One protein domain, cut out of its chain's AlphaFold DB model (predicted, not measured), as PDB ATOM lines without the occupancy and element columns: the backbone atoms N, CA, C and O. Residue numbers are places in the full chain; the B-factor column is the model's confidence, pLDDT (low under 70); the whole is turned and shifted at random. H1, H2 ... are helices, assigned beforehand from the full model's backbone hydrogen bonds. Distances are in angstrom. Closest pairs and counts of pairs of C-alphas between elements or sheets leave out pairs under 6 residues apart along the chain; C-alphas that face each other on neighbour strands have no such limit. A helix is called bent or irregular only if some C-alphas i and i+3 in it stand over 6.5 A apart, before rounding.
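AT A GLANCE: This is residues 109 to 319 of the 985 residues of the protein "Autotransporter domain-containing protein" of Verrucomicrobia bacterium TMED44 (UniProt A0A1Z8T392). Short helices are stacked along one long axis, roughly in chain order, as a solenoid with H1 and H2 at one end, the bent helix H8 in the middle and the long H13 closing the other end. Near the H1 end, H3, H4 and H5 make an up-and-down bundle, each running against the one before it. The printed part has 211 residues with thirteen named helices, H1 to H13 in order, and no named strand; the class is all helix. The whole is loose, with a radius of gyration of the C-alphas of 21.9 A, and spans 70 by 34 by 26 A, only just a rod.

HOW THE PARTS SIT: H11, residues 256 to 279, was assigned as one helix by its hydrogen bonds but is bent: C-alphas 268 and 271 are 9.7 A apart, and its arms H11a, residues 256 to 268, and H11b, residues 271 to 279, stand at a steep tilt of 42 degrees. H12, residues 284 to 291, touches H11a at a shallow tilt of 22 degrees, closest C-alphas Asp 288 and Val 265, 5.5 A. H13, residues 298 to 318, touches H11b with residues 309 to 313 alone, closest C-alphas Gly 313 and Leu 276, 6.2 A. H10, residues 243 to 252, forms a helical hairpin with H11a, closest C-alphas Ile 249 and Ala 262, 5.2 A. H8, residues 210 to 229, assigned likewise as one helix, is bent too, with C-alphas 219 and 222 9.7 A apart; its arms are H8a, residues 210 to 219, and H8b, residues 222 to 229. H10 touches H8b, closest C-alphas Ile 246 and Gly 224, 6.1 A. H9, residues 235 to 238, touches H8a, closest C-alphas Glu 236 and Lys 212, 6.8 A. H7, residues 193 to 205, forms a hairpin with H8a, closest C-alphas Ser 203 and Ser 210, 5.2 A. H5, residues 170 to 179, touches H7, closest C-alphas Val 174 and Ala 200, 5.3 A. H4, residues 144 to 161, forms hairpins with H5, closest C-alphas Ala 157 and Gly 171, 4.0 A, and with H3, residues 130 to 140, closest C-alphas Gly 146 and Leu 139, 4.9 A. H1, residues 109 to 116, H2, residues 122 to 126, and H6, residues 185 to 190, each touch part of H4. O i to N i+4 pairs are within hydrogen-bond range in 5 of 7 for H3, 13 of 14 for H4, 5 of 6 for H5, 1 of 2 for H6 and 3 of 4 for H8b; H9 is too short for one, and the other helices and arms have every pair.

IN THESE COORDINATES: H1 begins at C-alpha 109, (50.067, 15.540, 37.894). H4 is 26.0 A long, and H13 30.3 A, ending at C-alpha 318, (7.382, -23.549, 2.706).

THE WHOLE: The C-alphas of Leu 111 and Asn 319 are farthest apart, 71.0 A. The printed part has no cut. The links H4 to H5 and H12 to H13 are short; the others are tight. Mean pLDDT of the printed part is 88.2; residues 165 to 166 and 295 to 299 are under 70.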
ATOM      1  N   THR A 109      51.207  16.388  38.273       74.12
ATOM      2  CA  THR A 109      50.067  15.540  37.894       74.12
ATOM      3  C   THR A 109      50.185  14.091  38.341       74.12
ATOM      4  O   THR A 109      49.238  13.537  38.890       74.12
ATOM      5  N   LYS A 110      51.349  13.458  38.126       81.06
ATOM      6  CA  LYS A 110      51.569  12.053  38.512       81.06
ATOM      7  C   LYS A 110      51.486  11.862  40.025       81.06
ATOM      8  O   LYS A 110      50.930  10.871  40.479       81.06
ATOM      9  N   LEU A 111      52.036  12.804  40.788       77.69
ATOM     10  CA  LEU A 111      52.024  12.768  42.246       77.69
ATOM     11  C   LEU A 111      50.630  13.117  42.783       77.69
ATOM     12  O   LEU A 111      50.122  12.408  43.642       77.69
ATOM     13  N   ASP A 112      49.972  14.123  42.200       76.62
ATOM     14  CA  ASP A 112      48.621  14.552  42.590       76.62
ATOM     15  C   ASP A 112      47.562  13.447  42.385       76.62
ATOM     16  O   ASP A 112      46.653  13.299  43.203       76.62
ATOM     17  N   LEU A 113      47.690  12.634  41.326       80.81
ATOM     18  CA  LEU A 113      46.824  11.470  41.086       80.81
ATOM     19  C   LEU A 113      47.036  10.356  42.118       80.81
ATOM     20  O   LEU A 113      46.057   9.771  42.580       80.81
ATOM     21  N   LEU A 114      48.292  10.068  42.477       81.50
ATOM     22  CA  LEU A 114      48.642   9.012  43.436       81.50
ATOM     23  C   LEU A 114      48.306   9.403  44.880       81.50
ATOM     24  O   LEU A 114      47.894   8.547  45.662       81.50
ATOM     25  N   ASP A 115      48.418  10.689  45.217       82.25
ATOM     26  CA  ASP A 115      48.068  11.214  46.538       82.25
ATOM     27  C   ASP A 115      46.545  11.259  46.760       82.25
ATOM     28  O   ASP A 115      46.074  10.983  47.865       82.25
ATOM     29  N   LYS A 116      45.752  11.583  45.723       80.62
ATOM     30  CA  LYS A 116      44.278  11.632  45.814       80.62
ATOM     31  C   LYS A 116      43.592  10.273  45.639       80.62
ATOM     32  O   LYS A 116      42.496  10.086  46.167       80.62
ATOM     33  N   HIS A 117      44.215   9.329  44.931       81.00
ATOM     34  CA  HIS A 117      43.648   8.010  44.642       81.00
ATOM     35  C   HIS A 117      44.637   6.899  44.996       81.00
ATOM     36  O   HIS A 117      45.322   6.352  44.136       81.00
ATOM     37  N   SER A 118      44.671   6.516  46.275       78.50
ATOM     38  CA  SER A 118      45.550   5.447  46.774       78.50
ATOM     39  C   SER A 118      45.257   4.060  46.184       78.50
ATOM     40  O   SER A 118      46.017   3.123  46.403       78.50
ATOM     41  N   ASP A 119      44.117   3.904  45.513       81.12
ATOM     42  CA  ASP A 119      43.677   2.679  44.851       81.12
ATOM     43  C   ASP A 119      43.971   2.656  43.338       81.12
ATOM     44  O   ASP A 119      43.693   1.653  42.683       81.12
ATOM     45  N   LEU A 120      44.545   3.731  42.779       81.12
ATOM     46  CA  LEU A 120      45.043   3.762  41.405       81.12
ATOM     47  C   LEU A 120      46.446   3.137  41.343       81.12
ATOM     48  O   LEU A 120      47.340   3.498  42.106       81.12
ATOM     49  N   ASP A 121      46.645   2.202  40.417       84.62
ATOM     50  CA  ASP A 121      47.920   1.505  40.240       84.62
ATOM     51  C   ASP A 121      49.042   2.473  39.820       84.62
ATOM     52  O   ASP A 121      48.975   3.129  38.773       84.62
ATOM     53  N   ALA A 122      50.091   2.539  40.642       81.44
ATOM     54  CA  ALA A 122      51.229   3.422  40.436       81.44
ATOM     55  C   ALA A 122      51.976   3.147  39.125       81.44
ATOM     56  O   ALA A 122      52.487   4.091  38.519       81.44
ATOM     57  N   GLU A 123      52.000   1.902  38.638       82.81
ATOM     58  CA  GLU A 123      52.655   1.570  37.367       82.81
ATOM     59  C   GLU A 123      51.933   2.214  36.173       82.81
ATOM     60  O   GLU A 123      52.585   2.760  35.277       82.81
ATOM     61  N   LYS A 124      50.594   2.272  36.207       86.25
ATOM     62  CA  LYS A 124      49.771   2.903  35.159       86.25
ATOM     63  C   LYS A 124      49.993   4.412  35.085       86.25
ATOM     64  O   LYS A 124      50.076   4.976  33.996       86.25
ATOM     65  N   VAL A 125      50.133   5.067  36.242       81.94
ATOM     66  CA  VAL A 125      50.394   6.515  36.340       81.94
ATOM     67  C   VAL A 125      51.821   6.854  35.906       81.94
ATOM     68  O   VAL A 125      52.050   7.835  35.191       81.94
ATOM     69  N   LEU A 126      52.805   6.037  36.297       82.00
ATOM     70  CA  LEU A 126      54.202   6.229  35.900       82.00
ATOM     71  C   LEU A 126      54.401   6.035  34.391       82.00
ATOM     72  O   LEU A 126      55.183   6.785  33.798       82.00
ATOM     73  N   GLY A 127      53.643   5.119  33.776       77.94
ATOM     74  CA  GLY A 127      53.624   4.834  32.338       77.94
ATOM     75  C   GLY A 127      52.930   5.878  31.447       77.94
ATOM     76  O   GLY A 127      52.823   5.661  30.237       77.94
ATOM     77  N   LEU A 128      52.453   7.001  32.002       83.56
ATOM     78  CA  LEU A 128      51.935   8.127  31.215       83.56
ATOM     79  C   LEU A 128      53.079   8.927  30.575       83.56
ATOM     80  O   LEU A 128      54.035   9.314  31.261       83.56
ATOM     81  N   ASN A 129      52.968   9.205  29.277       84.81
ATOM     82  CA  ASN A 129      53.887  10.086  28.555       84.81
ATOM     83  C   ASN A 129      53.494  11.570  28.725       84.81
ATOM     84  O   ASN A 129      52.434  11.888  29.264       84.81
ATOM     85  N   ASN A 130      54.354  12.492  28.281       84.81
ATOM     86  CA  ASN A 130      54.132  13.934  28.470       84.81
ATOM     87  C   ASN A 130      52.828  14.435  27.823       84.81
ATOM     88  O   ASN A 130      52.161  15.308  28.371       84.81
ATOM     89  N   ASP A 131      52.444  13.847  26.695       85.00
ATOM     90  CA  ASP A 131      51.245  14.219  25.953       85.00
ATOM     91  C   ASP A 131      49.950  13.763  26.642       85.00
ATOM     92  O   ASP A 131      48.933  14.452  26.588       85.00
ATOM     93  N   GLU A 132      49.978  12.604  27.293       88.25
ATOM     94  CA  GLU A 132      48.865  12.090  28.093       88.25
ATOM     95  C   GLU A 132      48.700  12.892  29.379       88.25
ATOM     96  O   GLU A 132      47.578  13.239  29.743       88.25
ATOM     97  N   LEU A 133      49.809  13.247  30.037       86.69
ATOM     98  CA  LEU A 133      49.789  14.113  31.218       86.69
ATOM     99  C   LEU A 133      49.152  15.468  30.906       86.69
ATOM    100  O   LEU A 133      48.323  15.932  31.683       86.69
ATOM    101  N   ALA A 134      49.463  16.047  29.744       86.19
ATOM    102  CA  ALA A 134      48.876  17.310  29.307       86.19
ATOM    103  C   ALA A 134      47.346  17.241  29.138       86.19
ATOM    104  O   ALA A 134      46.655  18.228  29.388       86.19
ATOM    105  N   GLU A 135      46.791  16.094  28.729       88.69
ATOM    106  CA  GLU A 135      45.339  15.891  28.666       88.69
ATOM    107  C   GLU A 135      44.733  15.626  30.053       88.69
ATOM    108  O   GLU A 135      43.677  16.172  30.378       88.69
ATOM    109  N   ILE A 136      45.409  14.850  30.905       88.38
ATOM    110  CA  ILE A 136      44.966  14.589  32.282       88.38
ATOM    111  C   ILE A 136      44.936  15.875  33.121       88.38
ATOM    112  O   ILE A 136      43.996  16.090  33.888       88.38
ATOM    113  N   ASP A 137      45.885  16.787  32.914       87.00
ATOM    114  CA  ASP A 137      45.897  18.101  33.560       87.00
ATOM    115  C   ASP A 137      44.637  18.923  33.262       87.00
ATOM    116  O   ASP A 137      44.117  19.609  34.148       87.00
ATOM    117  N   LYS A 138      44.072  18.805  32.050       87.75
ATOM    118  CA  LYS A 138      42.797  19.461  31.699       87.75
ATOM    119  C   LYS A 138      41.623  18.930  32.530       87.75
ATOM    120  O   LYS A 138      40.658  19.664  32.750       87.75
ATOM    121  N   LEU A 139      41.676  17.672  32.978       86.94
ATOM    122  CA  LEU A 139      40.663  17.076  33.858       86.94
ATOM    123  C   LEU A 139      40.865  17.518  35.305       86.94
ATOM    124  O   LEU A 139      39.912  17.980  35.929       86.94
ATOM    125  N   LEU A 140      42.099  17.458  35.815       84.75
ATOM    126  CA  LEU A 140      42.428  17.856  37.190       84.75
ATOM    127  C   LEU A 140      42.149  19.340  37.466       84.75
ATOM    128  O   LEU A 140      41.755  19.701  38.577       84.75
ATOM    129  N   ALA A 141      42.242  20.195  36.442       83.56
ATOM    130  CA  ALA A 141      41.850  21.602  36.517       83.56
ATOM    131  C   ALA A 141      40.367  21.822  36.903       83.56
ATOM    132  O   ALA A 141      39.993  22.934  37.279       83.56
ATOM    133  N   LYS A 142      39.518  20.782  36.841       80.19
ATOM    134  CA  LYS A 142      38.096  20.823  37.231       80.19
ATOM    135  C   LYS A 142      37.846  20.524  38.724       80.19
ATOM    136  O   LYS A 142      36.689  20.480  39.133       80.19
ATOM    137  N   GLY A 143      38.885  20.356  39.549       77.06
ATOM    138  CA  GLY A 143      38.758  20.097  40.993       77.06
ATOM    139  C   GLY A 143      38.526  18.619  41.329       77.06
ATOM    140  O   GLY A 143      38.915  17.741  40.562       77.06
ATOM    141  N   ASP A 144      37.909  18.316  42.478       74.06
ATOM    142  CA  ASP A 144      37.800  16.931  42.977       74.06
ATOM    143  C   ASP A 144      36.966  16.013  42.065       74.06
ATOM    144  O   ASP A 144      37.358  14.873  41.840       74.06
ATOM    145  N   SER A 145      35.906  16.521  41.424       72.75
ATOM    146  CA  SER A 145      35.157  15.765  40.402       72.75
ATOM    147  C   SER A 145      35.975  15.497  39.134       72.75
ATOM    148  O   SER A 145      35.766  14.496  38.456       72.75
ATOM    149  N   GLY A 146      36.930  16.374  38.815       80.25
ATOM    150  CA  GLY A 146      37.903  16.170  37.747       80.25
ATOM    151  C   GLY A 146      38.949  15.104  38.081       80.25
ATOM    152  O   GLY A 146      39.413  14.417  37.177       80.25
ATOM    153  N   SER A 147      39.268  14.933  39.369       83.94
ATOM    154  CA  SER A 147      40.196  13.915  39.881       83.94
ATOM    155  C   SER A 147      39.675  12.495  39.648       83.94
ATOM    156  O   SER A 147      40.383  11.671  39.071       83.94
ATOM    157  N   ASP A 148      38.406  12.232  39.978       85.38
ATOM    158  CA  ASP A 148      37.779  10.921  39.746       85.38
ATOM    159  C   ASP A 148      37.696  10.571  38.246       85.38
ATOM    160  O   ASP A 148      37.965   9.436  37.842       85.38
ATOM    161  N   ILE A 149      37.387  11.559  37.396       88.44
ATOM    162  CA  ILE A 149      37.361  11.386  35.933       88.44
ATOM    163  C   ILE A 149      38.779  11.148  35.395       88.44
ATOM    164  O   ILE A 149      38.968  10.306  34.520       88.44
ATOM    165  N   ALA A 150      39.784  11.854  35.922       87.69
ATOM    166  CA  ALA A 150      41.186  11.673  35.550       87.69
ATOM    167  C   ALA A 150      41.689  10.267  35.891       87.69
ATOM    168  O   ALA A 150      42.303   9.622  35.044       87.69
ATOM    169  N   LYS A 151      41.357   9.749  37.081       88.75
ATOM    170  CA  LYS A 151      41.628   8.355  37.454       88.75
ATOM    171  C   LYS A 151      41.055   7.381  36.420       88.75
ATOM    172  O   LYS A 151      41.780   6.530  35.906       88.75
ATOM    173  N   LYS A 152      39.776   7.540  36.066       90.25
ATOM    174  CA  LYS A 152      39.107   6.695  35.064       90.25
ATOM    175  C   LYS A 152      39.722   6.835  33.670       90.25
ATOM    176  O   LYS A 152      39.878   5.839  32.973       90.25
ATOM    177  N   ALA A 153      40.140   8.037  33.278       90.38
ATOM    178  CA  ALA A 153      40.841   8.275  32.018       90.38
ATOM    179  C   ALA A 153      42.207   7.563  31.961       90.38
ATOM    180  O   ALA A 153      42.551   7.002  30.923       90.38
ATOM    181  N   VAL A 154      42.955   7.518  33.072       90.38
ATOM    182  CA  VAL A 154      44.215   6.757  33.180       90.38
ATOM    183  C   VAL A 154      43.964   5.251  33.065       90.38
ATOM    184  O   VAL A 154      44.666   4.572  32.319       90.38
ATOM    185  N   GLU A 155      42.939   4.729  33.746       90.62
ATOM    186  CA  GLU A 155      42.543   3.316  33.645       90.62
ATOM    187  C   GLU A 155      42.154   2.931  32.205       90.62
ATOM    188  O   GLU A 155      42.567   1.880  31.712       90.62
ATOM    189  N   LEU A 156      41.408   3.793  31.505       92.00
ATOM    190  CA  LEU A 156      41.008   3.604  30.105       92.00
ATOM    191  C   LEU A 156      42.191   3.693  29.126       92.00
ATOM    192  O   LEU A 156      42.265   2.904  28.184       92.00
ATOM    193  N   ALA A 157      43.130   4.615  29.348       90.19
ATOM    194  CA  ALA A 157      44.341   4.739  28.537       90.19
ATOM    195  C   ALA A 157      45.238   3.499  28.668       90.19
ATOM    196  O   ALA A 157      45.724   2.963  27.673       90.19
ATOM    197  N   ASP A 158      45.418   2.997  29.889       89.25
ATOM    198  CA  ASP A 158      46.159   1.761  30.153       89.25
ATOM    199  C   ASP A 158      45.483   0.531  29.513       89.25
ATOM    200  O   ASP A 158      46.141  -0.316  28.897       89.25
ATOM    201  N   LYS A 159      44.144   0.486  29.553       88.94
ATOM    202  CA  LYS A 159      43.326  -0.572  28.938       88.94
ATOM    203  C   LYS A 159      43.602  -0.753  27.438       88.94
ATOM    204  O   LYS A 159      43.510  -1.881  26.959       88.94
ATOM    205  N   VAL A 160      43.960   0.305  26.698       89.75
ATOM    206  CA  VAL A 160      44.322   0.209  25.265       89.75
ATOM    207  C   VAL A 160      45.824   0.081  25.004       89.75
ATOM    208  O   VAL A 160      46.218  -0.439  23.962       89.75
ATOM    209  N   LYS A 161      46.689   0.509  25.929       85.19
ATOM    210  CA  LYS A 161      48.153   0.360  25.798       85.19
ATOM    211  C   LYS A 161      48.608  -1.094  25.845       85.19
ATOM    212  O   LYS A 161      49.605  -1.456  25.233       85.19
ATOM    213  N   THR A 162      47.863  -1.927  26.562       79.81
ATOM    214  CA  THR A 162      48.140  -3.362  26.703       79.81
ATOM    215  C   THR A 162      47.701  -4.193  25.486       79.81
ATOM    216  O   THR A 162      47.986  -5.390  25.423       79.81
ATOM    217  N   LEU A 163      47.048  -3.581  24.484       84.25
ATOM    218  CA  LEU A 163      46.699  -4.237  23.221       84.25
ATOM    219  C   LEU A 163      47.934  -4.453  22.341       84.25
ATOM    220  O   LEU A 163      48.703  -3.534  22.061       84.25
ATOM    221  N   SER A 164      48.080  -5.669  21.817       70.31
ATOM    222  CA  SER A 164      49.109  -5.978  20.820       70.31
ATOM    223  C   SER A 164      48.884  -5.158  19.542       70.31
ATOM    224  O   SER A 164      47.827  -5.265  18.925       70.31
ATOM    225  N   GLY A 165      49.878  -4.354  19.148       65.62
ATOM    226  CA  GLY A 165      49.801  -3.469  17.976       65.62
ATOM    227  C   GLY A 165      49.302  -2.045  18.257       65.62
ATOM    228  O   GLY A 165      49.163  -1.268  17.317       65.62
ATOM    229  N   SER A 166      49.057  -1.687  19.523       68.00
ATOM    230  CA  SER A 166      48.688  -0.323  19.929       68.00
ATOM    231  C   SER A 166      49.833   0.669  19.670       68.00
ATOM    232  O   SER A 166      50.986   0.396  20.011       68.00
ATOM    233  N   ASN A 167      49.531   1.817  19.053       71.56
ATOM    234  CA  ASN A 167      50.503   2.900  18.855       71.56
ATOM    235  C   ASN A 167      50.813   3.593  20.201       71.56
ATOM    236  O   ASN A 167      49.951   3.644  21.077       71.56
ATOM    237  N   SER A 168      51.997   4.196  20.352       73.06
ATOM    238  CA  SER A 168      52.394   4.956  21.555       73.06
ATOM    239  C   SER A 168      51.401   6.054  21.941       73.06
ATOM    240  O   SER A 168      51.327   6.442  23.106       73.06
ATOM    241  N   ASP A 169      50.625   6.525  20.967       83.75
ATOM    242  CA  ASP A 169      49.702   7.645  21.111       83.75
ATOM    243  C   ASP A 169      48.266   7.198  21.425       83.75
ATOM    244  O   ASP A 169      47.402   8.045  21.644       83.75
ATOM    245  N   GLN A 170      47.970   5.890  21.458       86.12
ATOM    246  CA  GLN A 170      46.590   5.429  21.642       86.12
ATOM    247  C   GLN A 170      46.010   5.790  23.016       86.12
ATOM    248  O   GLN A 170      44.868   6.239  23.117       86.12
ATOM    249  N   GLY A 171      46.812   5.699  24.080       86.88
ATOM    250  CA  GLY A 171      46.376   6.132  25.410       86.88
ATOM    251  C   GLY A 171      45.984   7.617  25.442       86.88
ATOM    252  O   GLY A 171      44.933   7.968  25.978       86.88
ATOM    253  N   LYS A 172      46.741   8.480  24.749       89.88
ATOM    254  CA  LYS A 172      46.417   9.907  24.565       89.88
ATOM    255  C   LYS A 172      45.087  10.103  23.838       89.88
ATOM    256  O   LYS A 172      44.279  10.925  24.269       89.88
ATOM    257  N   LYS A 173      44.839   9.371  22.744       91.06
ATOM    258  CA  LYS A 173      43.582   9.484  21.980       91.06
ATOM    259  C   LYS A 173      42.373   9.068  22.817       91.06
ATOM    260  O   LYS A 173      41.356   9.755  22.792       91.06
ATOM    261  N   VAL A 174      42.490   8.008  23.618       92.19
ATOM    262  CA  VAL A 174      41.420   7.590  24.537       92.19
ATOM    263  C   VAL A 174      41.128   8.661  25.590       92.19
ATOM    264  O   VAL A 174      39.963   8.947  25.854       92.19
ATOM    265  N   ILE A 175      42.149   9.324  26.143       92.00
ATOM    266  CA  ILE A 175      41.937  10.437  27.087       92.00
ATOM    267  C   ILE A 175      41.239  11.618  26.384       92.00
ATOM    268  O   ILE A 175      40.313  12.206  26.947       92.00
ATOM    269  N   LYS A 176      41.599  11.911  25.124       93.50
ATOM    270  CA  LYS A 176      40.954  12.945  24.287       93.50
ATOM    271  C   LYS A 176      39.467  12.707  24.028       93.50
ATOM    272  O   LYS A 176      38.724  13.677  23.861       93.50
ATOM    273  N   LEU A 177      38.994  11.459  24.057       93.25
ATOM    274  CA  LEU A 177      37.555  11.171  23.991       93.25
ATOM    275  C   LEU A 177      36.789  11.806  25.164       93.25
ATOM    276  O   LEU A 177      35.667  12.275  24.988       93.25
ATOM    277  N   ILE A 178      37.409  11.878  26.343       92.69
ATOM    278  CA  ILE A 178      36.819  12.482  27.544       92.69
ATOM    279  C   ILE A 178      37.089  13.990  27.571       92.69
ATOM    280  O   ILE A 178      36.183  14.775  27.852       92.69
ATOM    281  N   THR A 179      38.323  14.419  27.288       90.75
ATOM    282  CA  THR A 179      38.736  15.825  27.458       90.75
ATOM    283  C   THR A 179      38.271  16.743  26.336       90.75
ATOM    284  O   THR A 179      37.894  17.882  26.610       90.75
ATOM    285  N   GLU A 180      38.301  16.275  25.087       89.81
ATOM    286  CA  GLU A 180      38.008  17.081  23.896       89.81
ATOM    287  C   GLU A 180      36.641  16.737  23.297       89.81
ATOM    288  O   GLU A 180      35.897  17.638  22.910       89.81
ATOM    289  N   LYS A 181      36.284  15.446  23.246       91.69
ATOM    290  CA  LYS A 181      34.999  14.983  22.689       91.69
ATOM    291  C   LYS A 181      33.871  14.882  23.725       91.69
ATOM    292  O   LYS A 181      32.726  14.680  23.334       91.69
ATOM    293  N   ASN A 182      34.166  15.103  25.011       90.00
ATOM    294  CA  ASN A 182      33.211  15.111  26.131       90.00
ATOM    295  C   ASN A 182      32.361  13.831  26.264       90.00
ATOM    296  O   ASN A 182      31.207  13.903  26.690       90.00
ATOM    297  N   LEU A 183      32.911  12.663  25.917       93.38
ATOM    298  CA  LEU A 183      32.221  11.389  26.116       93.38
ATOM    299  C   LEU A 183      32.131  11.003  27.595       93.38
ATOM    300  O   LEU A 183      33.023  11.291  28.397       93.38
ATOM    301  N   ASP A 184      31.057  10.295  27.944       92.56
ATOM    302  CA  ASP A 184      30.849   9.782  29.294       92.56
ATOM    303  C   ASP A 184      31.834   8.641  29.612       92.56
ATOM    304  O   ASP A 184      31.723   7.517  29.116       92.56
ATOM    305  N   HIS A 185      32.790   8.941  30.488       89.12
ATOM    306  CA  HIS A 185      33.793   8.004  30.988       89.12
ATOM    307  C   HIS A 185      33.203   6.719  31.606       89.12
ATOM    308  O   HIS A 185      33.831   5.667  31.489       89.12
ATOM    309  N   LEU A 186      31.998   6.757  32.197       91.44
ATOM    310  CA  LEU A 186      31.341   5.569  32.767       91.44
ATOM    311  C   LEU A 186      30.789   4.626  31.690       91.44
ATOM    312  O   LEU A 186      30.666   3.420  31.915       91.44
ATOM    313  N   ARG A 187      30.441   5.162  30.516       94.88
ATOM    314  CA  ARG A 187      30.054   4.359  29.347       94.88
ATOM    315  C   ARG A 187      31.287   3.776  28.670       94.88
ATOM    316  O   ARG A 187      31.304   2.578  28.401       94.88
ATOM    317  N   LEU A 188      32.351   4.569  28.512       93.56
ATOM    318  CA  LEU A 188      33.638   4.106  27.972       93.56
ATOM    319  C   LEU A 188      34.264   2.974  28.802       93.56
ATOM    320  O   LEU A 188      34.854   2.057  28.237       93.56
ATOM    321  N   GLU A 189      34.092   2.983  30.127       91.44
ATOM    322  CA  GLU A 189      34.560   1.907  31.018       91.44
ATOM    323  C   GLU A 189      33.999   0.529  30.640       91.44
ATOM    324  O   GLU A 189      34.717  -0.478  30.713       91.44
ATOM    325  N   LYS A 190      32.748   0.491  30.169       93.94
ATOM    326  CA  LYS A 190      32.040  -0.735  29.777       93.94
ATOM    327  C   LYS A 190      32.445  -1.255  28.396       93.94
ATOM    328  O   LYS A 190      32.146  -2.404  28.087       93.94
ATOM    329  N   ILE A 191      33.132  -0.449  27.587       94.69
ATOM    330  CA  ILE A 191      33.592  -0.820  26.245       94.69
ATOM    331  C   ILE A 191      34.895  -1.616  26.339       94.69
ATOM    332  O   ILE A 191      35.784  -1.271  27.120       94.69
ATOM    333  N   ASP A 192      35.033  -2.698  25.571       92.31
ATOM    334  CA  ASP A 192      36.261  -3.495  25.538       92.31
ATOM    335  C   ASP A 192      37.447  -2.705  24.954       92.31
ATOM    336  O   ASP A 192      37.287  -1.670  24.307       92.31
ATOM    337  N   SER A 193      38.664  -3.184  25.202       90.62
ATOM    338  CA  SER A 193      39.881  -2.461  24.829       90.62
ATOM    339  C   SER A 193      39.991  -2.225  23.316       90.62
ATOM    340  O   SER A 193      40.384  -1.134  22.904       90.62
ATOM    341  N   LYS A 194      39.608  -3.193  22.474       91.81
ATOM    342  CA  LYS A 194      39.713  -3.055  21.015       91.81
ATOM    343  C   LYS A 194      38.710  -2.038  20.488       91.81
ATOM    344  O   LYS A 194      39.096  -1.139  19.747       91.81
ATOM    345  N   SER A 195      37.456  -2.131  20.920       93.69
ATOM    346  CA  SER A 195      36.423  -1.160  20.551       93.69
ATOM    347  C   SER A 195      36.787   0.255  21.005       93.69
ATOM    348  O   SER A 195      36.646   1.202  20.240       93.69
ATOM    349  N   LEU A 196      37.335   0.405  22.215       92.75
ATOM    350  CA  LEU A 196      37.784   1.694  22.743       92.75
ATOM    351  C   LEU A 196      38.908   2.309  21.892       92.75
ATOM    352  O   LEU A 196      38.874   3.506  21.602       92.75
ATOM    353  N   SER A 197      39.857   1.484  21.438       90.56
ATOM    354  CA  SER A 197      40.910   1.896  20.502       90.56
ATOM    355  C   SER A 197      40.332   2.353  19.156       90.56
ATOM    356  O   SER A 197      40.740   3.397  18.647       90.56
ATOM    357  N   LEU A 198      39.353   1.623  18.600       92.00
ATOM    358  CA  LEU A 198      38.701   2.000  17.340       92.00
ATOM    359  C   LEU A 198      37.879   3.290  17.463       92.00
ATOM    360  O   LEU A 198      37.923   4.109  16.550       92.00
ATOM    361  N   ILE A 199      37.154   3.510  18.570       93.38
ATOM    362  CA  ILE A 199      36.441   4.781  18.807       93.38
ATOM    363  C   ILE A 199      37.446   5.933  18.807       93.38
ATOM    364  O   ILE A 199      37.217   6.956  18.164       93.38
ATOM    365  N   ALA A 200      38.574   5.760  19.498       90.88
ATOM    366  CA  ALA A 200      39.616   6.772  19.568       90.88
ATOM    367  C   ALA A 200      40.170   7.114  18.172       90.88
ATOM    368  O   ALA A 200      40.247   8.292  17.824       90.88
ATOM    369  N   ASP A 201      40.460   6.111  17.338       90.69
ATOM    370  CA  ASP A 201      40.931   6.328  15.965       90.69
ATOM    371  C   ASP A 201      39.859   6.977  15.070       90.69
ATOM    372  O   ASP A 201      40.123   7.973  14.399       90.69
ATOM    373  N   LEU A 202      38.621   6.479  15.092       90.44
ATOM    374  CA  LEU A 202      37.530   6.998  14.259       90.44
ATOM    375  C   LEU A 202      37.133   8.435  14.629       90.44
ATOM    376  O   LEU A 202      36.781   9.233  13.759       90.44
ATOM    377  N   SER A 203      37.183   8.785  15.912       90.00
ATOM    378  CA  SER A 203      36.665  10.058  16.411       90.00
ATOM    379  C   SER A 203      37.709  11.145  16.622       90.00
ATOM    380  O   SER A 203      37.416  12.320  16.379       90.00
ATOM    381  N   VAL A 204      38.900  10.798  17.112       87.50
ATOM    382  CA  VAL A 204      39.964  11.778  17.370       87.50
ATOM    383  C   VAL A 204      40.745  12.045  16.090       87.50
ATOM    384  O   VAL A 204      40.893  13.209  15.721       87.50
ATOM    385  N   ASP A 205      41.148  10.994  15.373       82.38
ATOM    386  CA  ASP A 205      41.900  11.134  14.121       82.38
ATOM    387  C   ASP A 205      40.969  11.271  12.910       82.38
ATOM    388  O   ASP A 205      41.171  12.140  12.064       82.38
ATOM    389  N   GLY A 206      39.921  10.442  12.837       78.75
ATOM    390  CA  GLY A 206      38.941  10.458  11.743       78.75
ATOM    391  C   GLY A 206      37.887  11.567  11.840       78.75
ATOM    392  O   GLY A 206      37.124  11.776  10.900       78.75
ATOM    393  N   ASN A 207      37.843  12.291  12.965       82.94
ATOM    394  CA  ASN A 207      36.885  13.362  13.262       82.94
ATOM    395  C   ASN A 207      35.396  12.971  13.125       82.94
ATOM    396  O   ASN A 207      34.542  13.837  12.924       82.94
ATOM    397  N   LEU A 208      35.067  11.682  13.255       89.38
ATOM    398  CA  LEU A 208      33.683  11.218  13.306       89.38
ATOM    399  C   LEU A 208      33.027  11.535  14.659       89.38
ATOM    400  O   LEU A 208      33.698  11.673  15.688       89.38
ATOM    401  N   ASP A 209      31.696  11.626  14.657       93.88
ATOM    402  CA  ASP A 209      30.888  11.895  15.848       93.88
ATOM    403  C   ASP A 209      31.120  10.821  16.922       93.88
ATOM    404  O   ASP A 209      30.792   9.646  16.753       93.88
ATOM    405  N   SER A 210      31.724  11.238  18.029       91.50
ATOM    406  CA  SER A 210      32.210  10.331  19.068       91.50
ATOM    407  C   SER A 210      31.081   9.692  19.865       91.50
ATOM    408  O   SER A 210      31.222   8.564  20.327       91.50
ATOM    409  N   GLU A 211      29.948  10.383  19.991       93.81
ATOM    410  CA  GLU A 211      28.781   9.888  20.719       93.81
ATOM    411  C   GLU A 211      28.063   8.815  19.892       93.81
ATOM    412  O   GLU A 211      27.701   7.756  20.407       93.81
ATOM    413  N   LYS A 212      27.947   9.030  18.574       94.88
ATOM    414  CA  LYS A 212      27.441   8.009  17.644       94.88
ATOM    415  C   LYS A 212      28.379   6.801  17.564       94.88
ATOM    416  O   LYS A 212      27.891   5.672  17.561       94.88
ATOM    417  N   ALA A 213      29.699   7.011  17.523       93.69
ATOM    418  CA  ALA A 213      30.680   5.921  17.506       93.69
ATOM    419  C   ALA A 213      30.621   5.087  18.797       93.69
ATOM    420  O   ALA A 213      30.596   3.859  18.734       93.69
ATOM    421  N   LEU A 214      30.502   5.746  19.956       94.50
ATOM    422  CA  LEU A 214      30.273   5.077  21.236       94.50
ATOM    423  C   LEU A 214      28.975   4.262  21.217       94.50
ATOM    424  O   LEU A 214      28.994   3.094  21.588       94.50
ATOM    425  N   LYS A 215      27.871   4.823  20.710       94.81
ATOM    426  CA  LYS A 215      26.596   4.101  20.592       94.81
ATOM    427  C   LYS A 215      26.698   2.854  19.700       94.81
ATOM    428  O   LYS A 215      26.142   1.813  20.040       94.81
ATOM    429  N   VAL A 216      27.414   2.930  18.574       95.25
ATOM    430  CA  VAL A 216      27.663   1.758  17.709       95.25
ATOM    431  C   VAL A 216      28.485   0.700  18.448       95.25
ATOM    432  O   VAL A 216      28.166  -0.484  18.359       95.25
ATOM    433  N   ALA A 217      29.493   1.109  19.220       94.81
ATOM    434  CA  ALA A 217      30.291   0.197  20.035       94.81
ATOM    435  C   ALA A 217      29.473  -0.466  21.157       94.81
ATOM    436  O   ALA A 217      29.652  -1.649  21.429       94.81
ATOM    437  N   GLU A 218      28.550   0.262  21.789       94.50
ATOM    438  CA  GLU A 218      27.658  -0.282  22.823       94.50
ATOM    439  C   GLU A 218      26.719  -1.364  22.275       94.50
ATOM    440  O   GLU A 218      26.397  -2.313  22.988       94.50
ATOM    441  N   LEU A 219      26.284  -1.229  21.019       93.62
ATOM    442  CA  LEU A 219      25.338  -2.153  20.394       93.62
ATOM    443  C   LEU A 219      26.016  -3.309  19.648       93.62
ATOM    444  O   LEU A 219      25.496  -4.423  19.687       93.62
ATOM    445  N   GLY A 220      27.132  -3.053  18.961       90.38
ATOM    446  CA  GLY A 220      27.796  -4.002  18.060       90.38
ATOM    447  C   GLY A 220      29.268  -4.288  18.369       90.38
ATOM    448  O   GLY A 220      29.899  -5.050  17.633       90.38
ATOM    449  N   GLY A 221      29.833  -3.681  19.417       93.44
ATOM    450  CA  GLY A 221      31.227  -3.867  19.825       93.44
ATOM    451  C   GLY A 221      32.234  -3.572  18.711       93.44
ATOM    452  O   GLY A 221      32.038  -2.688  17.874       93.44
ATOM    453  N   GLU A 222      33.309  -4.363  18.684       91.62
ATOM    454  CA  GLU A 222      34.393  -4.228  17.705       91.62
ATOM    455  C   GLU A 222      33.870  -4.413  16.272       91.62
ATOM    456  O   GLU A 222      34.290  -3.697  15.367       91.62
ATOM    457  N   LEU A 223      32.917  -5.332  16.065       91.12
ATOM    458  CA  LEU A 223      32.332  -5.617  14.750       91.12
ATOM    459  C   LEU A 223      31.593  -4.400  14.185       91.12
ATOM    460  O   LEU A 223      31.827  -4.018  13.041       91.12
ATOM    461  N   GLY A 224      30.757  -3.749  15.000       92.00
ATOM    462  CA  GLY A 224      30.031  -2.543  14.593       92.00
ATOM    463  C   GLY A 224      30.965  -1.398  14.193       92.00
ATOM    464  O   GLY A 224      30.710  -0.695  13.218       92.00
ATOM    465  N   LEU A 225      32.089  -1.238  14.894       93.81
ATOM    466  CA  LEU A 225      33.092  -0.226  14.554       93.81
ATOM    467  C   LEU A 225      33.900  -0.599  13.305       93.81
ATOM    468  O   LEU A 225      34.215   0.280  12.503       93.81
ATOM    469  N   LYS A 226      34.178  -1.889  13.088       93.62
ATOM    470  CA  LYS A 226      34.842  -2.381  11.870       93.62
ATOM    471  C   LYS A 226      34.007  -2.205  10.614       93.62
ATOM    472  O   LYS A 226      34.558  -1.925   9.552       93.62
ATOM    473  N   LEU A 227      32.683  -2.280  10.719       94.56
ATOM    474  CA  LEU A 227      31.799  -1.902   9.618       94.56
ATOM    475  C   LEU A 227      32.046  -0.456   9.153       94.56
ATOM    476  O   LEU A 227      31.980  -0.165   7.961       94.56
ATOM    477  N   ILE A 228      32.406   0.445  10.065       93.25
ATOM    478  CA  ILE A 228      32.756   1.827   9.724       93.25
ATOM    479  C   ILE A 228      34.187   1.884   9.183       93.25
ATOM    480  O   ILE A 228      34.404   2.368   8.077       93.25
ATOM    481  N   SER A 229      35.168   1.371   9.929       90.62
ATOM    482  CA  SER A 229      36.587   1.555   9.592       90.62
ATOM    483  C   SER A 229      37.061   0.730   8.393       90.62
ATOM    484  O   SER A 229      37.930   1.174   7.652       90.62
ATOM    485  N   GLU A 230      36.524  -0.477   8.205       92.50
ATOM    486  CA  GLU A 230      36.976  -1.434   7.185       92.50
ATOM    487  C   GLU A 230      36.007  -1.534   6.001       92.50
ATOM    488  O   GLU A 230      36.433  -1.796   4.876       92.50
ATOM    489  N   LYS A 231      34.703  -1.343   6.237       94.19
ATOM    490  CA  LYS A 231      33.658  -1.428   5.197       94.19
ATOM    491  C   LYS A 231      33.102  -0.059   4.779       94.19
ATOM    492  O   LYS A 231      32.312   0.004   3.838       94.19
ATOM    493  N   ASN A 232      33.565   1.024   5.413       91.50
ATOM    494  CA  ASN A 232      33.205   2.412   5.107       91.50
ATOM    495  C   ASN A 232      31.692   2.688   5.195       91.50
ATOM    496  O   ASN A 232      31.129   3.382   4.347       91.50
ATOM    497  N   LEU A 233      31.014   2.102   6.189       95.00
ATOM    498  CA  LEU A 233      29.593   2.358   6.432       95.00
ATOM    499  C   LEU A 233      29.370   3.730   7.073       95.00
ATOM    500  O   LEU A 233      30.159   4.198   7.894       95.00
ATOM    501  N   ASP A 234      28.242   4.348   6.723       93.88
ATOM    502  CA  ASP A 234      27.818   5.626   7.282       93.88
ATOM    503  C   ASP A 234      27.508   5.482   8.782       93.88
ATOM    504  O   ASP A 234      26.570   4.785   9.187       93.88
ATOM    505  N   LEU A 235      28.306   6.160   9.610       93.88
ATOM    506  CA  LEU A 235      28.183   6.128  11.065       93.88
ATOM    507  C   LEU A 235      26.813   6.622  11.544       93.88
ATOM    508  O   LEU A 235      26.266   6.088  12.511       93.88
ATOM    509  N   GLU A 236      26.247   7.648  10.910       93.69
ATOM    510  CA  GLU A 236      24.954   8.169  11.329       93.69
ATOM    511  C   GLU A 236      23.851   7.139  11.114       93.69
ATOM    512  O   GLU A 236      23.050   6.906  12.025       93.69
ATOM    513  N   LYS A 237      23.831   6.500   9.948       95.12
ATOM    514  CA  LYS A 237      22.862   5.453   9.626       95.12
ATOM    515  C   LYS A 237      23.035   4.233  10.526       95.12
ATOM    516  O   LYS A 237      22.056   3.754  11.101       95.12
ATOM    517  N   LEU A 238      24.276   3.789  10.728       94.62
ATOM    518  CA  LEU A 238      24.585   2.629  11.564       94.62
ATOM    519  C   LEU A 238      24.238   2.872  13.044       94.62
ATOM    520  O   LEU A 238      23.696   1.988  13.700       94.62
ATOM    521  N   SER A 239      24.431   4.093  13.559       94.25
ATOM    522  CA  SER A 239      24.073   4.461  14.943       94.25
ATOM    523  C   SER A 239      22.565   4.440  15.244       94.25
ATOM    524  O   SER A 239      22.153   4.531  16.408       94.25
ATOM    525  N   LYS A 240      21.720   4.349  14.208       95.75
ATOM    526  CA  LYS A 240      20.257   4.226  14.322       95.75
ATOM    527  C   LYS A 240      19.785   2.762  14.339       95.75
ATOM    528  O   LYS A 240      18.591   2.552  14.523       95.75
ATOM    529  N   ARG A 241      20.682   1.788  14.141       95.75
ATOM    530  CA  ARG A 241      20.375   0.345  14.133       95.75
ATOM    531  C   ARG A 241      20.430  -0.270  15.530       95.75
ATOM    532  O   ARG A 241      20.975   0.338  16.450       95.75
ATOM    533  N   ASN A 242      19.863  -1.463  15.688       95.56
ATOM    534  CA  ASN A 242      19.919  -2.268  16.911       95.56
ATOM    535  C   ASN A 242      21.063  -3.317  16.866       95.56
ATOM    536  O   ASN A 242      21.735  -3.484  15.847       95.56
ATOM    537  N   SER A 243      21.307  -4.030  17.973       94.56
ATOM    538  CA  SER A 243      22.383  -5.035  18.066       94.56
ATOM    539  C   SER A 243      22.229  -6.225  17.106       94.56
ATOM    540  O   SER A 243      23.230  -6.713  16.575       94.56
ATOM    541  N   ALA A 244      21.001  -6.693  16.875       95.44
ATOM    542  CA  ALA A 244      20.724  -7.806  15.970       95.44
ATOM    543  C   ALA A 244      20.968  -7.398  14.509       95.44
ATOM    544  O   ALA A 244      21.700  -8.078  13.791       95.44
ATOM    545  N   GLU A 245      20.479  -6.223  14.107       95.94
ATOM    546  CA  GLU A 245      20.724  -5.644  12.785       95.94
ATOM    547  C   GLU A 245      22.221  -5.449  12.516       95.94
ATOM    548  O   GLU A 245      22.698  -5.835  11.455       95.94
ATOM    549  N   ILE A 246      22.994  -4.903  13.466       95.19
ATOM    550  CA  ILE A 246      24.448  -4.720  13.289       95.19
ATOM    551  C   ILE A 246      25.158  -6.068  13.095       95.19
ATOM    552  O   ILE A 246      26.055  -6.184  12.257       95.19
ATOM    553  N   THR A 247      24.739  -7.097  13.836       94.50
ATOM    554  CA  THR A 247      25.293  -8.451  13.707       94.50
ATOM    555  C   THR A 247      24.999  -9.038  12.326       94.50
ATOM    556  O   THR A 247      25.913  -9.548  11.676       94.50
ATOM    557  N   LEU A 248      23.758  -8.905  11.852       94.75
ATOM    558  CA  LEU A 248      23.327  -9.388  10.537       94.75
ATOM    559  C   LEU A 248      23.978  -8.610   9.381       94.75
ATOM    560  O   LEU A 248      24.425  -9.210   8.404       94.75
ATOM    561  N   ILE A 249      24.112  -7.284   9.499       96.06
ATOM    562  CA  ILE A 249      24.837  -6.456   8.520       96.06
ATOM    563  C   ILE A 249      26.283  -6.939   8.398       96.06
ATOM    564  O   ILE A 249      26.799  -7.065   7.290       96.06
ATOM    565  N   ASN A 250      26.931  -7.252   9.522       93.75
ATOM    566  CA  ASN A 250      28.286  -7.785   9.514       93.75
ATOM    567  C   ASN A 250      28.371  -9.203   8.931       93.75
ATOM    568  O   ASN A 250      29.326  -9.493   8.215       93.75
ATOM    569  N   SER A 251      27.398 -10.081   9.196       92.81
ATOM    570  CA  SER A 251      27.413 -11.441   8.639       92.81
ATOM    571  C   SER A 251      27.172 -11.466   7.128       92.81
ATOM    572  O   SER A 251      27.818 -12.238   6.427       92.81
ATOM    573  N   ILE A 252      26.276 -10.617   6.616       92.94
ATOM    574  CA  ILE A 252      25.978 -10.507   5.177       92.94
ATOM    575  C   ILE A 252      27.082  -9.720   4.441       92.94
ATOM    576  O   ILE A 252      27.413 -10.006   3.284       92.94
ATOM    577  N   GLY A 253      27.654  -8.717   5.113       90.31
ATOM    578  CA  GLY A 253      28.614  -7.749   4.589       90.31
ATOM    579  C   GLY A 253      30.055  -8.250   4.486       90.31
ATOM    580  O   GLY A 253      30.966  -7.636   5.046       90.31
ATOM    581  N   SER A 254      30.290  -9.334   3.736       89.12
ATOM    582  CA  SER A 254      31.644  -9.867   3.489       89.12
ATOM    583  C   SER A 254      32.606  -8.826   2.896       89.12
ATOM    584  O   SER A 254      33.811  -8.850   3.157       89.12
ATOM    585  N   ASP A 255      32.079  -7.851   2.160       92.81
ATOM    586  CA  ASP A 255      32.792  -6.719   1.572       92.81
ATOM    587  C   ASP A 255      32.023  -5.402   1.773       92.81
ATOM    588  O   ASP A 255      30.912  -5.377   2.305       92.81
ATOM    589  N   ALA A 256      32.651  -4.288   1.387       92.88
ATOM    590  CA  ALA A 256      32.095  -2.952   1.583       92.88
ATOM    591  C   ALA A 256      30.773  -2.741   0.829       92.88
ATOM    592  O   ALA A 256      29.869  -2.101   1.361       92.88
ATOM    593  N   PHE A 257      30.636  -3.298  -0.377       94.00
ATOM    594  CA  PHE A 257      29.412  -3.174  -1.164       94.00
ATOM    595  C   PHE A 257      28.268  -3.921  -0.481       94.00
ATOM    596  O   PHE A 257      27.236  -3.321  -0.182       94.00
ATOM    597  N   ARG A 258      28.470  -5.198  -0.136       94.25
ATOM    598  CA  ARG A 258      27.448  -6.004   0.549       94.25
ATOM    599  C   ARG A 258      27.063  -5.422   1.904       94.25
ATOM    600  O   ARG A 258      25.882  -5.402   2.233       94.25
ATOM    601  N   ALA A 259      28.021  -4.890   2.663       94.88
ATOM    602  CA  ALA A 259      27.748  -4.239   3.942       94.88
ATOM    603  C   ALA A 259      26.912  -2.954   3.773       94.88
ATOM    604  O   ALA A 259      25.978  -2.724   4.540       94.88
ATOM    605  N   GLN A 260      27.187  -2.139   2.747       95.62
ATOM    606  CA  GLN A 260      26.374  -0.956   2.431       95.62
ATOM    607  C   GLN A 260      24.950  -1.338   2.013       95.62
ATOM    608  O   GLN A 260      23.992  -0.696   2.442       95.62
ATOM    609  N   LYS A 261      24.801  -2.400   1.214       96.00
ATOM    610  CA  LYS A 261      23.493  -2.927   0.806       96.00
ATOM    611  C   LYS A 261      22.711  -3.498   1.982       96.00
ATOM    612  O   LYS A 261      21.562  -3.117   2.171       96.00
ATOM    613  N   ALA A 262      23.346  -4.291   2.841       95.56
ATOM    614  CA  ALA A 262      22.730  -4.783   4.069       95.56
ATOM    615  C   ALA A 262      22.303  -3.633   4.998       95.56
ATOM    616  O   ALA A 262      21.192  -3.646   5.521       95.56
ATOM    617  N   LEU A 263      23.123  -2.588   5.158       95.94
ATOM    618  CA  LEU A 263      22.721  -1.403   5.920       95.94
ATOM    619  C   LEU A 263      21.492  -0.721   5.299       95.94
ATOM    620  O   LEU A 263      20.575  -0.352   6.029       95.94
ATOM    621  N   SER A 264      21.438  -0.593   3.971       95.44
ATOM    622  CA  SER A 264      20.285   0.007   3.293       95.44
ATOM    623  C   SER A 264      19.009  -0.833   3.435       95.44
ATOM    624  O   SER A 264      17.936  -0.280   3.666       95.44
ATOM    625  N   VAL A 265      19.126  -2.161   3.391       94.69
ATOM    626  CA  VAL A 265      18.031  -3.097   3.683       94.69
ATOM    627  C   VAL A 265      17.535  -2.918   5.119       94.69
ATOM    628  O   VAL A 265      16.335  -2.758   5.335       94.69
ATOM    629  N   ALA A 266      18.440  -2.839   6.097       94.75
ATOM    630  CA  ALA A 266      18.088  -2.593   7.495       94.75
ATOM    631  C   ALA A 266      17.305  -1.279   7.676       94.75
ATOM    632  O   ALA A 266      16.331  -1.218   8.424       94.75
ATOM    633  N   GLU A 267      17.688  -0.217   6.956       93.50
ATOM    634  CA  GLU A 267      16.957   1.056   6.965       93.50
ATOM    635  C   GLU A 267      15.518   0.921   6.434       93.50
ATOM    636  O   GLU A 267      14.636   1.637   6.908       93.50
ATOM    637  N   LYS A 268      15.279   0.018   5.473       91.06
ATOM    638  CA  LYS A 268      14.005  -0.116   4.746       91.06
ATOM    639  C   LYS A 268      13.037  -1.127   5.355       91.06
ATOM    640  O   LYS A 268      11.834  -0.873   5.325       91.06
ATOM    641  N   VAL A 269      13.542  -2.263   5.837       90.44
ATOM    642  CA  VAL A 269      12.739  -3.424   6.284       90.44
ATOM    643  C   VAL A 269      13.166  -3.984   7.641       90.44
ATOM    644  O   VAL A 269      12.537  -4.909   8.150       90.44
ATOM    645  N   GLY A 270      14.206  -3.415   8.256       92.25
ATOM    646  CA  GLY A 270      14.669  -3.806   9.584       92.25
ATOM    647  C   GLY A 270      15.218  -5.232   9.660       92.25
ATOM    648  O   GLY A 270      15.685  -5.807   8.676       92.25
ATOM    649  N   GLU A 271      15.157  -5.792  10.866       92.75
ATOM    650  CA  GLU A 271      15.722  -7.097  11.224       92.75
ATOM    651  C   GLU A 271      15.139  -8.256  10.403       92.75
ATOM    652  O   GLU A 271      15.902  -9.026   9.832       92.75
ATOM    653  N   THR A 272      13.813  -8.325  10.234       89.81
ATOM    654  CA  THR A 272      13.146  -9.416   9.494       89.81
ATOM    655  C   THR A 272      13.625  -9.534   8.045       89.81
ATOM    656  O   THR A 272      13.818 -10.637   7.538       89.81
ATOM    657  N   GLY A 273      13.868  -8.410   7.363       91.06
ATOM    658  CA  GLY A 273      14.402  -8.446   6.001       91.06
ATOM    659  C   GLY A 273      15.864  -8.894   5.939       91.06
ATOM    660  O   GLY A 273      16.254  -9.589   5.004       91.06
ATOM    661  N   LEU A 274      16.672  -8.545   6.946       93.06
ATOM    662  CA  LEU A 274      18.050  -9.031   7.052       93.06
ATOM    663  C   LEU A 274      18.107 -10.532   7.356       93.06
ATOM    664  O   LEU A 274      18.934 -11.234   6.778       93.06
ATOM    665  N   GLU A 275      17.232 -11.032   8.229       92.12
ATOM    666  CA  GLU A 275      17.111 -12.463   8.521       92.12
ATOM    667  C   GLU A 275      16.730 -13.254   7.268       92.12
ATOM    668  O   GLU A 275      17.325 -14.297   6.992       92.12
ATOM    669  N   LEU A 276      15.790 -12.740   6.471       90.56
ATOM    670  CA  LEU A 276      15.406 -13.341   5.196       90.56
ATOM    671  C   LEU A 276      16.587 -13.392   4.216       90.56
ATOM    672  O   LEU A 276      16.896 -14.460   3.685       90.56
ATOM    673  N   ALA A 277      17.278 -12.264   4.022       89.50
ATOM    674  CA  ALA A 277      18.437 -12.191   3.135       89.50
ATOM    675  C   ALA A 277      19.567 -13.138   3.579       89.50
ATOM    676  O   ALA A 277      20.194 -13.785   2.742       89.50
ATOM    677  N   ALA A 278      19.801 -13.260   4.890       87.94
ATOM    678  CA  ALA A 278      20.816 -14.151   5.447       87.94
ATOM    679  C   ALA A 278      20.438 -15.638   5.351       87.94
ATOM    680  O   ALA A 278      21.293 -16.471   5.060       87.94
ATOM    681  N   SER A 279      19.176 -15.984   5.616       84.75
ATOM    682  CA  SER A 279      18.703 -17.377   5.644       84.75
ATOM    683  C   SER A 279      18.495 -17.977   4.256       84.75
ATOM    684  O   SER A 279      18.657 -19.185   4.083       84.75
ATOM    685  N   SER A 280      18.161 -17.141   3.273       80.50
ATOM    686  CA  SER A 280      17.793 -17.577   1.921       80.50
ATOM    687  C   SER A 280      18.934 -17.482   0.905       80.50
ATOM    688  O   SER A 280      18.733 -17.855  -0.245       80.50
ATOM    689  N   ASP A 281      20.118 -17.015   1.325       79.56
ATOM    690  CA  ASP A 281      21.307 -16.830   0.474       79.56
ATOM    691  C   ASP A 281      21.046 -15.931  -0.752       79.56
ATOM    692  O   ASP A 281      21.600 -16.143  -1.826       79.56
ATOM    693  N   LEU A 282      20.170 -14.930  -0.591       86.44
ATOM    694  CA  LEU A 282      19.785 -14.013  -1.668       86.44
ATOM    695  C   LEU A 282      20.925 -13.049  -2.010       86.44
ATOM    696  O   LEU A 282      21.687 -12.612  -1.132       86.44
ATOM    697  N   ASP A 283      20.990 -12.615  -3.271       90.75
ATOM    698  CA  ASP A 283      21.860 -11.497  -3.623       90.75
ATOM    699  C   ASP A 283      21.387 -10.212  -2.922       90.75
ATOM    700  O   ASP A 283      20.336  -9.642  -3.219       90.75
ATOM    701  N   ILE A 284      22.194  -9.724  -1.976       92.31
ATOM    702  CA  ILE A 284      21.842  -8.557  -1.160       92.31
ATOM    703  C   ILE A 284      21.690  -7.272  -1.989       92.31
ATOM    704  O   ILE A 284      20.986  -6.356  -1.572       92.31
ATOM    705  N   GLY A 285      22.343  -7.178  -3.152       90.94
ATOM    706  CA  GLY A 285      22.206  -6.040  -4.056       90.94
ATOM    707  C   GLY A 285      20.854  -6.040  -4.764       90.94
ATOM    708  O   GLY A 285      20.194  -5.000  -4.816       90.94
ATOM    709  N   GLN A 286      20.423  -7.201  -5.258       91.38
ATOM    710  CA  GLN A 286      19.095  -7.379  -5.846       91.38
ATOM    711  C   GLN A 286      17.995  -7.240  -4.791       91.38
ATOM    712  O   GLN A 286      17.032  -6.512  -5.016       91.38
ATOM    713  N   PHE A 287      18.171  -7.835  -3.609       93.25
ATOM    714  CA  PHE A 287      17.222  -7.696  -2.505       93.25
ATOM    715  C   PHE A 287      17.066  -6.234  -2.069       93.25
ATOM    716  O   PHE A 287      15.945  -5.767  -1.890       93.25
ATOM    717  N   ASP A 288      18.167  -5.476  -1.967       93.75
ATOM    718  CA  ASP A 288      18.122  -4.032  -1.715       93.75
ATOM    719  C   ASP A 288      17.299  -3.295  -2.781       93.75
ATOM    720  O   ASP A 288      16.439  -2.487  -2.432       93.75
ATOM    721  N   SER A 289      17.513  -3.589  -4.069       91.50
ATOM    722  CA  SER A 289      16.722  -3.029  -5.180       91.50
ATOM    723  C   SER A 289      15.230  -3.369  -5.044       91.50
ATOM    724  O   SER A 289      14.376  -2.491  -5.175       91.50
ATOM    725  N   PHE A 290      14.915  -4.615  -4.690       91.75
ATOM    726  CA  PHE A 290      13.556  -5.117  -4.487       91.75
ATOM    727  C   PHE A 290      12.834  -4.451  -3.318       91.75
ATOM    728  O   PHE A 290      11.676  -4.071  -3.440       91.75
ATOM    729  N   VAL A 291      13.508  -4.205  -2.195       90.31
ATOM    730  CA  VAL A 291      12.887  -3.484  -1.070       90.31
ATOM    731  C   VAL A 291      12.910  -1.960  -1.239       90.31
ATOM    732  O   VAL A 291      12.315  -1.246  -0.434       90.31
ATOM    733  N   SER A 292      13.570  -1.437  -2.279       88.25
ATOM    734  CA  SER A 292      13.626   0.002  -2.595       88.25
ATOM    735  C   SER A 292      12.397   0.519  -3.332       88.25
ATOM    736  O   SER A 292      12.421   1.630  -3.850       88.25
ATOM    737  N   ILE A 293      11.343  -0.279  -3.435       79.25
ATOM    738  CA  ILE A 293      10.158   0.107  -4.187       79.25
ATOM    739  C   ILE A 293       9.428   1.201  -3.435       79.25
ATOM    740  O   ILE A 293       9.301   1.168  -2.204       79.25
ATOM    741  N   GLU A 294       8.998   2.184  -4.210       72.19
ATOM    742  CA  GLU A 294       8.330   3.385  -3.753       72.19
ATOM    743  C   GLU A 294       7.043   3.552  -4.557       72.19
ATOM    744  O   GLU A 294       7.039   3.401  -5.777       72.19
ATOM    745  N   SER A 295       5.952   3.846  -3.855       66.69
ATOM    746  CA  SER A 295       4.706   4.324  -4.454       66.69
ATOM    747  C   SER A 295       4.505   5.796  -4.085       66.69
ATOM    748  O   SER A 295       5.169   6.324  -3.189       66.69
ATOM    749  N   SER A 296       3.574   6.472  -4.755       58.09
ATOM    750  CA  SER A 296       3.236   7.874  -4.469       58.09
ATOM    751  C   SER A 296       2.668   8.100  -3.054       58.09
ATOM    752  O   SER A 296       2.682   9.233  -2.571       58.09
ATOM    753  N   ASP A 297       2.232   7.040  -2.356       64.62
ATOM    754  CA  ASP A 297       1.806   7.052  -0.953       64.62
ATOM    755  C   ASP A 297       2.837   6.339  -0.052       64.62
ATOM    756  O   ASP A 297       3.112   5.142  -0.166       64.62
ATOM    757  N   VAL A 298       3.410   7.077   0.902       62.94
ATOM    758  CA  VAL A 298       4.429   6.574   1.843       62.94
ATOM    759  C   VAL A 298       3.890   5.452   2.749       62.94
ATOM    760  O   VAL A 298       4.621   4.516   3.092       62.94
ATOM    761  N   THR A 299       2.611   5.511   3.129       69.12
ATOM    762  CA  THR A 299       1.970   4.491   3.977       69.12
ATOM    763  C   THR A 299       1.711   3.221   3.172       69.12
ATOM    764  O   THR A 299       2.032   2.125   3.638       69.12
ATOM    765  N   ALA A 300       1.220   3.366   1.937       74.00
ATOM    766  CA  ALA A 300       1.043   2.251   1.008       74.00
ATOM    767  C   ALA A 300       2.382   1.570   0.690       74.00
ATOM    768  O   ALA A 300       2.479   0.350   0.762       74.00
ATOM    769  N   THR A 301       3.443   2.353   0.477       79.38
ATOM    770  CA  THR A 301       4.809   1.859   0.235       79.38
ATOM    771  C   THR A 301       5.323   0.973   1.370       79.38
ATOM    772  O   THR A 301       5.935  -0.068   1.131       79.38
ATOM    773  N   THR A 302       5.071   1.365   2.620       83.00
ATOM    774  CA  THR A 302       5.523   0.598   3.791       83.00
ATOM    775  C   THR A 302       4.763  -0.723   3.915       83.00
ATOM    776  O   THR A 302       5.377  -1.765   4.135       83.00
ATOM    777  N   ASN A 303       3.439  -0.697   3.733       85.56
ATOM    778  CA  ASN A 303       2.611  -1.905   3.768       85.56
ATOM    779  C   ASN A 303       2.966  -2.861   2.623       85.56
ATOM    780  O   ASN A 303       3.201  -4.038   2.877       85.56
ATOM    781  N   LEU A 304       3.090  -2.341   1.399       88.31
ATOM    782  CA  LEU A 304       3.504  -3.086   0.212       88.31
ATOM    783  C   LEU A 304       4.810  -3.844   0.475       88.31
ATOM    784  O   LEU A 304       4.867  -5.065   0.355       88.31
ATOM    785  N   ARG A 305       5.847  -3.121   0.915       89.62
ATOM    786  CA  ARG A 305       7.164  -3.689   1.211       89.62
ATOM    787  C   ARG A 305       7.094  -4.772   2.282       89.62
ATOM    788  O   ARG A 305       7.647  -5.849   2.092       89.62
ATOM    789  N   ASN A 306       6.407  -4.509   3.392       88.88
ATOM    790  CA  ASN A 306       6.286  -5.476   4.483       88.88
ATOM    791  C   ASN A 306       5.541  -6.744   4.047       88.88
ATOM    792  O   ASN A 306       5.945  -7.845   4.422       88.88
ATOM    793  N   ASN A 307       4.497  -6.604   3.231       91.06
ATOM    794  CA  ASN A 307       3.753  -7.738   2.701       91.06
ATOM    795  C   ASN A 307       4.610  -8.580   1.752       91.06
ATOM    796  O   ASN A 307       4.619  -9.802   1.865       91.06
ATOM    797  N   LEU A 308       5.390  -7.943   0.876       91.44
ATOM    798  CA  LEU A 308       6.330  -8.637  -0.005       91.44
ATOM    799  C   LEU A 308       7.401  -9.391   0.789       91.44
ATOM    800  O   LEU A 308       7.675 -10.548   0.491       91.44
ATOM    801  N   ILE A 309       7.973  -8.775   1.831       91.94
ATOM    802  CA  ILE A 309       8.927  -9.451   2.724       91.94
ATOM    803  C   ILE A 309       8.290 -10.661   3.398       91.94
ATOM    804  O   ILE A 309       8.913 -11.720   3.473       91.94
ATOM    805  N   LYS A 310       7.047 -10.522   3.865       91.31
ATOM    806  CA  LYS A 310       6.310 -11.638   4.453       91.31
ATOM    807  C   LYS A 310       6.105 -12.762   3.434       91.31
ATOM    808  O   LYS A 310       6.450 -13.899   3.735       91.31
ATOM    809  N   ASN A 311       5.639 -12.444   2.228       92.50
ATOM    810  CA  ASN A 311       5.418 -13.424   1.164       92.50
ATOM    811  C   ASN A 311       6.726 -14.117   0.738       92.50
ATOM    812  O   ASN A 311       6.745 -15.334   0.565       92.50
ATOM    813  N   LEU A 312       7.845 -13.394   0.656       92.94
ATOM    814  CA  LEU A 312       9.162 -13.991   0.411       92.94
ATOM    815  C   LEU A 312       9.600 -14.921   1.544       92.94
ATOM    816  O   LEU A 312      10.122 -16.002   1.284       92.94
ATOM    817  N   GLY A 313       9.390 -14.511   2.796       91.56
ATOM    818  CA  GLY A 313       9.703 -15.332   3.963       91.56
ATOM    819  C   GLY A 313       8.881 -16.614   4.003       91.56
ATOM    820  O   GLY A 313       9.433 -17.695   4.196       91.56
ATOM    821  N   ASP A 314       7.578 -16.515   3.754       90.56
ATOM    822  CA  ASP A 314       6.684 -17.667   3.699       90.56
ATOM    823  C   ASP A 314       7.076 -18.619   2.552       90.56
ATOM    824  O   ASP A 314       7.182 -19.826   2.778       90.56
ATOM    825  N   ALA A 315       7.403 -18.093   1.365       91.19
ATOM    826  CA  ALA A 315       7.865 -18.888   0.223       91.19
ATOM    827  C   ALA A 315       9.223 -19.569   0.490       91.19
ATOM    828  O   ALA A 315       9.387 -20.756   0.204       91.19
ATOM    829  N   SER A 316      10.174 -18.852   1.098       92.06
ATOM    830  CA  SER A 316      11.477 -19.398   1.502       92.06
ATOM    831  C   SER A 316      11.345 -20.515   2.540       92.06
ATOM    832  O   SER A 316      12.083 -21.498   2.498       92.06
ATOM    833  N   ASN A 317      10.359 -20.426   3.433       89.44
ATOM    834  CA  ASN A 317      10.119 -21.446   4.451       89.44
ATOM    835  C   ASN A 317       9.368 -22.672   3.908       89.44
ATOM    836  O   ASN A 317       9.765 -23.806   4.178       89.44
ATOM    837  N   ARG A 318       8.273 -22.466   3.165       87.19
ATOM    838  CA  ARG A 318       7.382 -23.549   2.706       87.19
ATOM    839  C   ARG A 318       7.893 -24.242   1.443       87.19
ATOM    840  O   ARG A 318       7.765 -25.457   1.323       87.19
ATOM    841  N   ASN A 319       8.543 -23.495   0.551       86.25
ATOM    842  CA  ASN A 319       9.051 -23.959  -0.741       86.25
ATOM    843  C   ASN A 319      10.571 -23.738  -0.891       86.25
ATOM    844  O   ASN A 319      11.075 -23.447  -1.978       86.25
TER     845      ASN A 319